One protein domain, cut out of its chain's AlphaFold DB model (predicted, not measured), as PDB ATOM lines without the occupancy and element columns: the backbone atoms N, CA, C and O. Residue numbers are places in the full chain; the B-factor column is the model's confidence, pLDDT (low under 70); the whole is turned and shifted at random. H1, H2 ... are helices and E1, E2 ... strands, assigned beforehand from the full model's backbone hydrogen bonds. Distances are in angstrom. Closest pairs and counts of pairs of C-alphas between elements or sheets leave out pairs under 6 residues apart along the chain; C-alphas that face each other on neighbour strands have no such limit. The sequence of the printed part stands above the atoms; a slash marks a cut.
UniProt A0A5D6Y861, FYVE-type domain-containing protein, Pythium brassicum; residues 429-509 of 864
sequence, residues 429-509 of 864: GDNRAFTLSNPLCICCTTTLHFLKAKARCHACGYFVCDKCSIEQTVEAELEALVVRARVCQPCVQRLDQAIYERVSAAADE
ATOM      1  N   GLY A 429      -9.175   4.204 -38.197       45.50
ATOM      2  CA  GLY A 429      -8.756   5.565 -38.498       45.50
ATOM      3  C   GLY A 429      -9.951   6.479 -38.744       45.50
ATOM      4  O   GLY A 429     -10.700   6.312 -39.700       45.50
ATOM      5  N   ASP A 430     -10.127   7.438 -37.841       46.34
ATOM      6  CA  ASP A 430     -10.917   8.661 -37.986       46.34
ATOM      7  C   ASP A 430     -12.289   8.595 -38.688       46.34
ATOM      8  O   ASP A 430     -12.825   9.608 -39.134       46.34
ATOM      9  N   ASN A 431     -13.023   7.496 -38.481       48.69
ATOM     10  CA  ASN A 431     -14.499   7.512 -38.441       48.69
ATOM     11  C   ASN A 431     -15.068   8.419 -37.311       48.69
ATOM     12  O   ASN A 431     -16.278   8.476 -37.080       48.69
ATOM     13  N   ARG A 432     -14.197   9.150 -36.596       45.84
ATOM     14  CA  ARG A 432     -14.498  10.303 -35.736       45.84
ATOM     15  C   ARG A 432     -14.370  11.666 -36.427       45.84
ATOM     16  O   ARG A 432     -14.949  12.609 -35.903       45.84
ATOM     17  N   ALA A 433     -13.673  11.791 -37.559       47.06
ATOM     18  CA  ALA A 433     -13.674  13.020 -38.355       47.06
ATOM     19  C   ALA A 433     -15.048  13.235 -39.017       47.06
ATOM     20  O   ALA A 433     -15.589  14.338 -39.015       47.06
ATOM     21  N   PHE A 434     -15.668  12.152 -39.492       50.34
ATOM     22  CA  PHE A 434     -16.975  12.177 -40.151       50.34
ATOM     23  C   PHE A 434     -18.124  11.920 -39.168       50.34
ATOM     24  O   PHE A 434     -18.792  10.884 -39.211       50.34
ATOM     25  N   THR A 435     -18.400  12.873 -38.267       52.62
ATOM     26  CA  THR A 435     -19.544  12.787 -37.335       52.62
ATOM     27  C   THR A 435     -20.894  13.064 -38.004       52.62
ATOM     28  O   THR A 435     -21.662  13.908 -37.539       52.62
ATOM     29  N   LEU A 436     -21.225  12.305 -39.053       63.59
ATOM     30  CA  LEU A 436     -22.560  12.285 -39.650       63.59
ATOM     31  C   LEU A 436     -23.613  12.068 -38.544       63.59
ATOM     32  O   LEU A 436     -23.426  11.266 -37.615       63.59
ATOM     33  N   SER A 437     -24.679  12.871 -38.590       68.56
ATOM     34  CA  SER A 437     -25.620  13.037 -37.476       68.56
ATOM     35  C   SER A 437     -27.080  12.988 -37.930       68.56
ATOM     36  O   SER A 437     -27.854  13.927 -37.754       68.56
ATOM     37  N   ASN A 438     -27.474  11.844 -38.481       79.00
ATOM     38  CA  ASN A 438     -28.852  11.531 -38.844       79.00
ATOM     39  C   ASN A 438     -29.777  11.421 -37.601       79.00
ATOM     40  O   ASN A 438     -29.477  10.672 -36.667       79.00
ATOM     41  N   PRO A 439     -30.939  12.106 -37.557       82.38
ATOM     42  CA  PRO A 439     -31.902  11.945 -36.462       82.38
ATOM     43  C   PRO A 439     -32.658  10.603 -36.519       82.38
ATOM     44  O   PRO A 439     -33.197  10.160 -35.501       82.38
ATOM     45  N   LEU A 440     -32.673   9.959 -37.690       89.56
ATOM     46  CA  LEU A 440     -33.377   8.715 -38.010       89.56
ATOM     47  C   LEU A 440     -32.409   7.527 -38.110       89.56
ATOM     48  O   LEU A 440     -31.245   7.712 -38.448       89.56
ATOM     49  N   CYS A 441     -32.880   6.299 -37.894       91.44
ATOM     50  CA  CYS A 441     -32.117   5.082 -38.186       91.44
ATOM     51  C   CYS A 441     -31.833   4.954 -39.693       91.44
ATOM     52  O   CYS A 441     -32.772   4.962 -40.485       91.44
ATOM     53  N   ILE A 442     -30.570   4.735 -40.080       91.94
ATOM     54  CA  ILE A 442     -30.155   4.592 -41.492       91.94
ATOM     55  C   ILE A 442     -30.807   3.410 -42.241       91.94
ATOM     56  O   ILE A 442     -30.802   3.394 -43.465       91.94
ATOM     57  N   CYS A 443     -31.380   2.426 -41.538       92.62
ATOM     58  CA  CYS A 443     -31.995   1.244 -42.164       92.62
ATOM     59  C   CYS A 443     -33.525   1.254 -42.179       92.62
ATOM     60  O   CYS A 443     -34.125   0.727 -43.105       92.62
ATOM     61  N   CYS A 444     -34.160   1.784 -41.131       93.81
ATOM     62  CA  CYS A 444     -35.611   1.674 -40.929       93.81
ATOM     63  C   CYS A 444     -36.298   3.026 -40.697       93.81
ATOM     64  O   CYS A 444     -37.402   3.048 -40.156       93.81
ATOM     65  N   THR A 445     -35.586   4.128 -40.977       92.06
ATOM     66  CA  THR A 445     -35.994   5.551 -40.877       92.06
ATOM     67  C   THR A 445     -36.667   5.991 -39.567       92.06
ATOM     68  O   THR A 445     -37.068   7.140 -39.414       92.06
ATOM     69  N   THR A 446     -36.721   5.123 -38.557       89.38
ATOM     70  CA  THR A 446     -37.339   5.389 -37.257       89.38
ATOM     71  C   THR A 446     -36.530   6.430 -36.487       89.38
ATOM     72  O   THR A 446     -35.301   6.339 -36.422       89.38
ATOM     73  N   THR A 447     -37.210   7.394 -35.868       87.69
ATOM     74  CA  THR A 447     -36.591   8.431 -35.034       87.69
ATOM     75  C   THR A 447     -35.801   7.821 -33.872       87.69
ATOM     76  O   THR A 447     -36.294   7.002 -33.096       87.69
ATOM     77  N   LEU A 448     -34.539   8.228 -33.730       82.50
ATOM     78  CA  LEU A 448     -33.672   7.754 -32.653       82.50
ATOM     79  C   LEU A 448     -33.844   8.663 -31.434       82.50
ATOM     80  O   LEU A 448     -33.213   9.720 -31.348       82.50
ATOM     81  N   HIS A 449     -34.730   8.255 -30.517       75.62
ATOM     82  CA  HIS A 449     -35.100   9.007 -29.312       75.62
ATOM     83  C   HIS A 449     -33.883   9.573 -28.563       75.62
ATOM     84  O   HIS A 449     -33.006   8.835 -28.117       75.62
ATOM     85  N   PHE A 450     -33.892  10.891 -28.347       62.66
ATOM     86  CA  PHE A 450     -32.801  11.663 -27.739       62.66
ATOM     87  C   PHE A 450     -32.420  11.235 -26.307       62.66
ATOM     88  O   PHE A 450     -31.331  11.559 -25.850       62.66
ATOM     89  N   LEU A 451     -33.289  10.490 -25.613       62.81
ATOM     90  CA  LEU A 451     -33.060   9.973 -24.257       62.81
ATOM     91  C   LEU A 451     -32.241   8.666 -24.208       62.81
ATOM     92  O   LEU A 451     -31.942   8.178 -23.122       62.81
ATOM     93  N   LYS A 452     -31.881   8.079 -25.358       65.25
ATOM     94  CA  LYS A 452     -30.959   6.936 -25.441       65.25
ATOM     95  C   LYS A 452     -29.668   7.340 -26.148       65.25
ATOM     96  O   LYS A 452     -29.691   8.105 -27.110       65.25
ATOM     97  N   ALA A 453     -28.546   6.776 -25.703       70.06
ATOM     98  CA  ALA A 453     -27.262   6.941 -26.374       70.06
ATOM     99  C   ALA A 453     -27.355   6.411 -27.817       70.06
ATOM    100  O   ALA A 453     -27.572   5.219 -28.036       70.06
ATOM    101  N   LYS A 454     -27.225   7.303 -28.806       78.94
ATOM    102  CA  LYS A 454     -27.322   6.938 -30.223       78.94
ATOM    103  C   LYS A 454     -26.056   6.196 -30.652       78.94
ATOM    104  O   LYS A 454     -24.969   6.773 -30.651       78.94
ATOM    105  N   ALA A 455     -26.193   4.931 -31.034       85.38
ATOM    106  CA  ALA A 455     -25.077   4.116 -31.501       85.38
ATOM    107  C   ALA A 455     -24.865   4.280 -33.018       85.38
ATOM    108  O   ALA A 455     -25.826   4.339 -33.788       85.38
ATOM    109  N   ARG A 456     -23.599   4.375 -33.444       87.06
ATOM    110  CA  ARG A 456     -23.191   4.527 -34.851       87.06
ATOM    111  C   ARG A 456     -22.790   3.192 -35.466       87.06
ATOM    112  O   ARG A 456     -22.280   2.319 -34.767       87.06
ATOM    113  N   CYS A 457     -22.986   3.055 -36.774       88.94
ATOM    114  CA  CYS A 457     -22.399   1.984 -37.562       88.94
ATOM    115  C   CYS A 457     -20.896   2.241 -37.756       88.94
ATOM    116  O   CYS A 457     -20.508   3.265 -38.313       88.94
ATOM    117  N   HIS A 458     -20.056   1.294 -37.352       85.62
ATOM    118  CA  HIS A 458     -18.601   1.354 -37.480       85.62
ATOM    119  C   HIS A 458     -18.128   1.417 -38.943       85.62
ATOM    120  O   HIS A 458     -17.109   2.031 -39.222       85.62
ATOM    121  N   ALA A 459     -18.895   0.841 -39.877       86.12
ATOM    122  CA  ALA A 459     -18.547   0.769 -41.298       86.12
ATOM    123  C   ALA A 459     -19.145   1.894 -42.173       86.12
ATOM    124  O   ALA A 459     -18.830   1.961 -43.357       86.12
ATOM    125  N   CYS A 460     -20.036   2.750 -41.650       87.62
ATOM    126  CA  CYS A 460     -20.596   3.873 -42.427       87.62
ATOM    127  C   CYS A 460     -20.895   5.159 -41.635       87.62
ATOM    128  O   CYS A 460     -21.523   6.066 -42.174       87.62
ATOM    129  N   GLY A 461     -20.506   5.252 -40.360       86.69
ATOM    130  CA  GLY A 461     -20.657   6.445 -39.513       86.69
ATOM    131  C   GLY A 461     -22.088   6.761 -39.048       86.69
ATOM    132  O   GLY A 461     -22.276   7.230 -37.925       86.69
ATOM    133  N   TYR A 462     -23.108   6.474 -39.859       88.31
ATOM    134  CA  TYR A 462     -24.509   6.780 -39.565       88.31
ATOM    135  C   TYR A 462     -25.038   6.097 -38.296       88.31
ATOM    136  O   TYR A 462     -24.702   4.952 -37.979       88.31
ATOM    137  N   PHE A 463     -25.942   6.777 -37.589       90.06
ATOM    138  CA  PHE A 463     -26.670   6.214 -36.456       90.06
ATOM    139  C   PHE A 463     -27.666   5.116 -36.878       90.06
ATOM    140  O   PHE A 463     -28.340   5.219 -37.908       90.06
ATOM    141  N   VAL A 464     -27.791   4.077 -36.048       91.19
ATOM    142  CA  VAL A 464     -28.626   2.889 -36.294       91.19
ATOM    143  C   VAL A 464     -29.292   2.404 -34.996       91.19
ATOM    144  O   VAL A 464     -28.716   2.512 -33.915       91.19
ATOM    145  N   CYS A 465     -30.523   1.890 -35.083       91.12
ATOM    146  CA  CYS A 465     -31.252   1.339 -33.936       91.12
ATOM    147  C   CYS A 465     -30.842  -0.112 -33.626       91.12
ATOM    148  O   CYS A 465     -30.375  -0.831 -34.508       91.12
ATOM    149  N   ASP A 466     -31.095  -0.575 -32.397       89.50
ATOM    150  CA  ASP A 466     -30.744  -1.934 -31.940       89.50
ATOM    151  C   ASP A 466     -31.298  -3.059 -32.829       89.50
ATOM    152  O   ASP A 466     -30.658  -4.093 -32.976       89.50
ATOM    153  N   LYS A 467     -32.466  -2.860 -33.459       90.62
ATOM    154  CA  LYS A 467     -33.099  -3.863 -34.334       90.62
ATOM    155  C   LYS A 467     -32.423  -4.009 -35.702       90.62
ATOM    156  O   LYS A 467     -32.542  -5.062 -36.317       90.62
ATOM    157  N   CYS A 468     -31.745  -2.965 -36.179       92.94
ATOM    158  CA  CYS A 468     -31.151  -2.912 -37.518       92.94
ATOM    159  C   CYS A 468     -29.622  -3.017 -37.504       92.94
ATOM    160  O   CYS A 468     -28.964  -2.738 -38.510       92.94
ATOM    161  N   SER A 469     -29.043  -3.396 -36.364       91.69
ATOM    162  CA  SER A 469     -27.600  -3.513 -36.182       91.69
ATOM    163  C   SER A 469     -27.215  -4.748 -35.388       91.69
ATOM    164  O   SER A 469     -27.878  -5.072 -34.407       91.69
ATOM    165  N   ILE A 470     -26.088  -5.355 -35.744       88.69
ATOM    166  CA  ILE A 470     -25.398  -6.327 -34.892       88.69
ATOM    167  C   ILE A 470     -24.266  -5.636 -34.128       88.69
ATOM    168  O   ILE A 470     -23.775  -4.586 -34.544       88.69
ATOM    169  N   GLU A 471     -23.831  -6.238 -33.028       87.31
ATOM    170  CA  GLU A 471     -22.639  -5.819 -32.289       87.31
ATOM    171  C   GLU A 471     -21.596  -6.934 -32.362       87.31
ATOM    172  O   GLU A 471     -21.887  -8.080 -32.023       87.31
ATOM    173  N   GLN A 472     -20.388  -6.595 -32.804       81.62
ATOM    174  CA  GLN A 472     -19.246  -7.498 -32.908       81.62
ATOM    175  C   GLN A 472     -18.097  -6.990 -32.040       81.62
ATOM    176  O   GLN A 472     -17.900  -5.788 -31.879       81.62
ATOM    177  N   THR A 473     -17.332  -7.915 -31.479       77.25
ATOM    178  CA  THR A 473     -16.022  -7.627 -30.888       77.25
ATOM    179  C   THR A 473     -15.004  -7.391 -31.997       77.25
ATOM    180  O   THR A 473     -15.019  -8.116 -32.984       77.25
ATOM    181  N   VAL A 474     -14.144  -6.390 -31.829       73.62
ATOM    182  CA  VAL A 474     -13.053  -5.990 -32.730       73.62
ATOM    183  C   VAL A 474     -11.848  -5.661 -31.844       73.62
ATOM    184  O   VAL A 474     -12.007  -4.955 -30.847       73.62
ATOM    185  N   GLU A 475     -10.665  -6.184 -32.155       65.50
ATOM    186  CA  GLU A 475      -9.425  -5.817 -31.456       65.50
ATOM    187  C   GLU A 475      -8.943  -4.447 -31.951       65.50
ATOM    188  O   GLU A 475      -8.770  -4.231 -33.149       65.50
ATOM    189  N   ALA A 476      -8.738  -3.500 -31.032       57.53
ATOM    190  CA  ALA A 476      -8.081  -2.237 -31.351       57.53
ATOM    191  C   ALA A 476      -6.553  -2.413 -31.341       57.53
ATOM    192  O   ALA A 476      -5.995  -2.962 -30.389       57.53
ATOM    193  N   GLU A 477      -5.875  -1.887 -32.367       49.16
ATOM    194  CA  GLU A 477      -4.413  -1.989 -32.552       49.16
ATOM    195  C   GLU A 477      -3.596  -1.400 -31.386       49.16
ATOM    196  O   GLU A 477      -2.443  -1.770 -31.169       49.16
ATOM    197  N   LEU A 478      -4.200  -0.498 -30.607       46.41
ATOM    198  CA  LEU A 478      -3.626   0.068 -29.392       46.41
ATOM    199  C   LEU A 478      -4.214  -0.615 -28.147       46.41
ATOM    200  O   LEU A 478      -5.426  -0.642 -27.936       46.41
ATOM    201  N   GLU A 479      -3.314  -1.122 -27.302       44.91
ATOM    202  CA  GLU A 479      -3.574  -1.641 -25.946       44.91
ATOM    203  C   GLU A 479      -4.445  -2.914 -25.844       44.91
ATOM    204  O   GLU A 479      -4.882  -3.264 -24.749       44.91
ATOM    205  N   ALA A 480      -4.651  -3.648 -26.948       50.12
ATOM    206  CA  ALA A 480      -5.436  -4.896 -26.998       50.12
ATOM    207  C   ALA A 480      -6.876  -4.746 -26.456       50.12
ATOM    208  O   ALA A 480      -7.479  -5.685 -25.927       50.12
ATOM    209  N   LEU A 481      -7.437  -3.540 -26.580       54.44
ATOM    210  CA  LEU A 481      -8.770  -3.227 -26.093       54.44
ATOM    211  C   LEU A 481      -9.823  -3.835 -27.033       54.44
ATOM    212  O   LEU A 481      -9.940  -3.432 -28.190       54.44
ATOM    213  N   VAL A 482     -10.620  -4.782 -26.533       62.56
ATOM    214  CA  VAL A 482     -11.731  -5.369 -27.299       62.56
ATOM    215  C   VAL A 482     -12.886  -4.368 -27.369       62.56
ATOM    216  O   VAL A 482     -13.650  -4.190 -26.418       62.56
ATOM    217  N   VAL A 483     -13.027  -3.706 -28.514       71.00
ATOM    218  CA  VAL A 483     -14.083  -2.726 -28.783       71.00
ATOM    219  C   VAL A 483     -15.321  -3.439 -29.326       71.00
ATOM    220  O   VAL A 483     -15.234  -4.318 -30.181       71.00
ATOM    221  N   ARG A 484     -16.511  -3.047 -28.856       79.62
ATOM    222  CA  ARG A 484     -17.789  -3.537 -29.397       79.62
ATOM    223  C   ARG A 484     -18.213  -2.658 -30.578       79.62
ATOM    224  O   ARG A 484     -18.940  -1.681 -30.407       79.62
ATOM    225  N   ALA A 485     -17.720  -2.985 -31.770       84.06
ATOM    226  CA  ALA A 485     -18.112  -2.347 -33.019       84.06
ATOM    227  C   ALA A 485     -19.556  -2.727 -33.379       84.06
ATOM    228  O   ALA A 485     -19.895  -3.901 -33.537       84.06
ATOM    229  N   ARG A 486     -20.431  -1.731 -33.527       89.56
ATOM    230  CA  ARG A 486     -21.804  -1.935 -34.002       89.56
ATOM    231  C   ARG A 486     -21.863  -1.747 -35.514       89.56
ATOM    232  O   ARG A 486     -21.295  -0.788 -36.023       89.56
ATOM    233  N   VAL A 487     -22.568  -2.612 -36.237       90.69
ATOM    234  CA  VAL A 487     -22.648  -2.580 -37.708       90.69
ATOM    235  C   VAL A 487     -24.101  -2.714 -38.150       90.69
ATOM    236  O   VAL A 487     -24.816  -3.586 -37.661       90.69
ATOM    237  N   CYS A 488     -24.561  -1.850 -39.055       92.44
ATOM    238  CA  CYS A 488     -25.923  -1.911 -39.585       92.44
ATOM    239  C   CYS A 488     -26.088  -3.044 -40.614       92.44
ATOM    240  O   CYS A 488     -25.136  -3.391 -41.310       92.44
ATOM    241  N   GLN A 489     -27.289  -3.617 -40.738       92.06
ATOM    242  CA  GLN A 489     -27.545  -4.781 -41.606       92.06
ATOM    243  C   GLN A 489     -27.087  -4.603 -43.078       92.06
ATOM    244  O   GLN A 489     -26.434  -5.515 -43.583       92.06
ATOM    245  N   PRO A 490     -27.278  -3.446 -43.751       91.06
ATOM    246  CA  PRO A 490     -26.746  -3.218 -45.104       91.06
ATOM    247  C   PRO A 490     -25.215  -3.088 -45.179       91.06
ATOM    248  O   PRO A 490     -24.623  -3.262 -46.243       91.06
ATOM    249  N   CYS A 491     -24.537  -2.758 -44.075       90.56
ATOM    250  CA  CYS A 491     -23.080  -2.875 -43.994       90.56
ATOM    251  C   CYS A 491     -22.663  -4.329 -43.761       90.56
ATOM    252  O   CYS A 491     -21.733  -4.778 -44.414       90.56
ATOM    253  N   VAL A 492     -23.370  -5.082 -42.910       88.06
ATOM    254  CA  VAL A 492     -23.126  -6.523 -42.711       88.06
ATOM    255  C   VAL A 492     -23.219  -7.282 -44.036       88.06
ATOM    256  O   VAL A 492     -22.299  -8.012 -44.370       88.06
ATOM    257  N   GLN A 493     -24.273  -7.051 -44.825       86.44
ATOM    258  CA  GLN A 493     -24.450  -7.688 -46.135       86.44
ATOM    259  C   GLN A 493     -23.306  -7.357 -47.103       86.44
ATOM    260  O   GLN A 493     -22.725  -8.268 -47.684       86.44
ATOM    261  N   ARG A 494     -22.919  -6.078 -47.222       86.25
ATOM    262  CA  ARG A 494     -21.789  -5.667 -48.077       86.25
ATOM    263  C   ARG A 494     -20.449  -6.241 -47.610       86.25
ATOM    264  O   ARG A 494     -19.643  -6.633 -48.445       86.25
ATOM    265  N   LEU A 495     -20.221  -6.332 -46.298       86.06
ATOM    266  CA  LEU A 495     -19.026  -6.970 -45.739       86.06
ATOM    267  C   LEU A 495     -19.024  -8.478 -45.975       86.06
ATOM    268  O   LEU A 495     -17.968  -9.023 -46.265       86.06
ATOM    269  N   ASP A 496     -20.174  -9.147 -45.892       83.19
ATOM    270  CA  ASP A 496     -20.307 -10.586 -46.146       83.19
ATOM    271  C   ASP A 496     -20.136 -10.930 -47.640       83.19
ATOM    272  O   ASP A 496     -19.603 -11.991 -47.960       83.19
ATOM    273  N   GLN A 497     -20.522 -10.022 -48.544       78.69
ATOM    274  CA  GLN A 497     -20.433 -10.176 -50.005       78.69
ATOM    275  C   GLN A 497     -19.083  -9.759 -50.623       78.69
ATOM    276  O   GLN A 497     -18.767 -10.193 -51.730       78.69
ATOM    277  N   ALA A 498     -18.296  -8.903 -49.963       79.12
ATOM    278  CA  ALA A 498     -17.044  -8.387 -50.520       79.12
ATOM    279  C   ALA A 498     -15.906  -9.434 -50.561       79.12
ATOM    280  O   ALA A 498     -15.843 -10.358 -49.749       79.12
ATOM    281  N   ILE A 499     -14.985  -9.279 -51.522       73.44
ATOM    282  CA  ILE A 499     -13.921 -10.250 -51.829       73.44
ATOM    283  C   ILE A 499     -12.592  -9.818 -51.185       73.44
ATOM    284  O   ILE A 499     -11.939  -8.887 -51.654       73.44
ATOM    285  N   TYR A 500     -12.153 -10.533 -50.143       75.31
ATOM    286  CA  TYR A 500     -10.973 -10.192 -49.323       75.31
ATOM    287  C   TYR A 500      -9.677 -10.939 -49.699       75.31
ATOM    288  O   TYR A 500      -8.699 -10.941 -48.947       75.31
ATOM    289  N   GLU A 501      -9.626 -11.565 -50.876       67.44
ATOM    290  CA  GLU A 501      -8.491 -12.395 -51.311       67.44
ATOM    291  C   GLU A 501      -7.164 -11.628 -51.375       67.44
ATOM    292  O   GLU A 501      -6.149 -12.107 -50.871       67.44
ATOM    293  N   ARG A 502      -7.177 -10.408 -51.932       58.28
ATOM    294  CA  ARG A 502      -5.972  -9.567 -52.057       58.28
ATOM    295  C   ARG A 502      -5.461  -9.057 -50.703       58.28
ATOM    296  O   ARG A 502      -4.255  -8.952 -50.516       58.28
ATOM    297  N   VAL A 503      -6.366  -8.796 -49.754       61.16
ATOM    298  CA  VAL A 503      -6.017  -8.392 -48.378       61.16
ATOM    299  C   VAL A 503      -5.375  -9.561 -47.627       61.16
ATOM    300  O   VAL A 503      -4.368  -9.389 -46.946       61.16
ATOM    301  N   SER A 504      -5.921 -10.768 -47.809       53.59
ATOM    302  CA  SER A 504      -5.422 -11.988 -47.164       53.59
ATOM    303  C   SER A 504      -3.993 -12.339 -47.598       53.59
ATOM    304  O   SER A 504      -3.201 -12.762 -46.764       53.59
ATOM    305  N   ALA A 505      -3.649 -12.138 -48.876       49.00
ATOM    306  CA  ALA A 505      -2.309 -12.416 -49.398       49.00
ATOM    307  C   ALA A 505      -1.232 -11.497 -48.786       49.00
ATOM    308  O   ALA A 505      -0.248 -11.982 -48.230       49.00
ATOM    309  N   ALA A 506      -1.454 -10.177 -48.806       45.84
ATOM    310  CA  ALA A 506      -0.504  -9.205 -48.254       45.84
ATOM    311  C   ALA A 506      -0.276  -9.381 -46.736       45.84
ATOM    312  O   ALA A 506       0.824  -9.153 -46.236       45.84
ATOM    313  N   ALA A 507      -1.301  -9.829 -46.000       50.44
ATOM    314  CA  ALA A 507      -1.236 -10.071 -44.555       50.44
ATOM    315  C   ALA A 507      -0.485 -11.360 -44.144       50.44
ATOM    316  O   ALA A 507      -0.251 -11.574 -42.946       50.44
ATOM    317  N   ASP A 508      -0.115 -12.216 -45.102       43.47
ATOM    318  CA  ASP A 508       0.796 -13.344 -44.877       43.47
ATOM    319  C   ASP A 508       2.220 -13.040 -45.383       43.47
ATOM    320  O   ASP A 508       3.166 -13.387 -44.683       43.47
ATOM    321  N   GLU A 509       2.401 -12.309 -46.495       41.06
ATOM    322  CA  GLU A 509       3.741 -11.893 -46.969       41.06
ATOM    323  C   GLU A 509       4.477 -10.961 -45.985       41.06
ATOM    324  O   GLU A 509       5.696 -11.034 -45.859       41.06
TER     325      GLU A 509
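Overview. This is residues 429 to 509 of the 864 residues of the protein "FYVE-type domain-containing protein" of Pythium brassicum (UniProt A0A5D6Y861). With little regular structure, a long winding stretch, residues 429 to 468, leads into a two-stranded hairpin, E1 and E2, with H1 following at the hairpin's end; residues 496 to 509, with H2, stick out as an arm. The 81 printed residues hold E1, E2, H1, H2 in that order, the strands antiparallel; the class is mixed, with 32 residues in named elements. The whole is loose, radius of gyration of the C-alphas 14.6 A, and elongated, spanning 48 by 30 by 21 A.

Arrangement. E1, residues 469 to 475, and E2, residues 482 to 488, form an antiparallel hairpin at 150 degrees, with N 472 and O 485 within hydrogen-bond range at 2.8 A. The closest C-alphas of E1 and H1, residues 489 to 497, are those of Ser 469 and Gln 489, 5.6 A apart. H2, residues 501 to 509, is apart from E1, E2 and H1. Every O i to N i+4 pair is within hydrogen-bond range in H1, but 3 of 5 in H2.

Along the chain. E1 begins at C-alpha 469 (-27.600, -3.513, -36.182) and measures 18.9 A; E2 measures 19.1 A, H1 12.3 A. H2, 13.0 A, ends at C-alpha 509 (3.741, -11.893, -46.969).

Size, cuts and confidence. The C-alphas farthest apart, of Leu 451 and Glu 509, are 48.5 A apart. The printed part has no cut and no long link between named elements. The pLDDT is under 70 at residues 429 to 437, 450 to 452, 475 to 482 and 501 to 509.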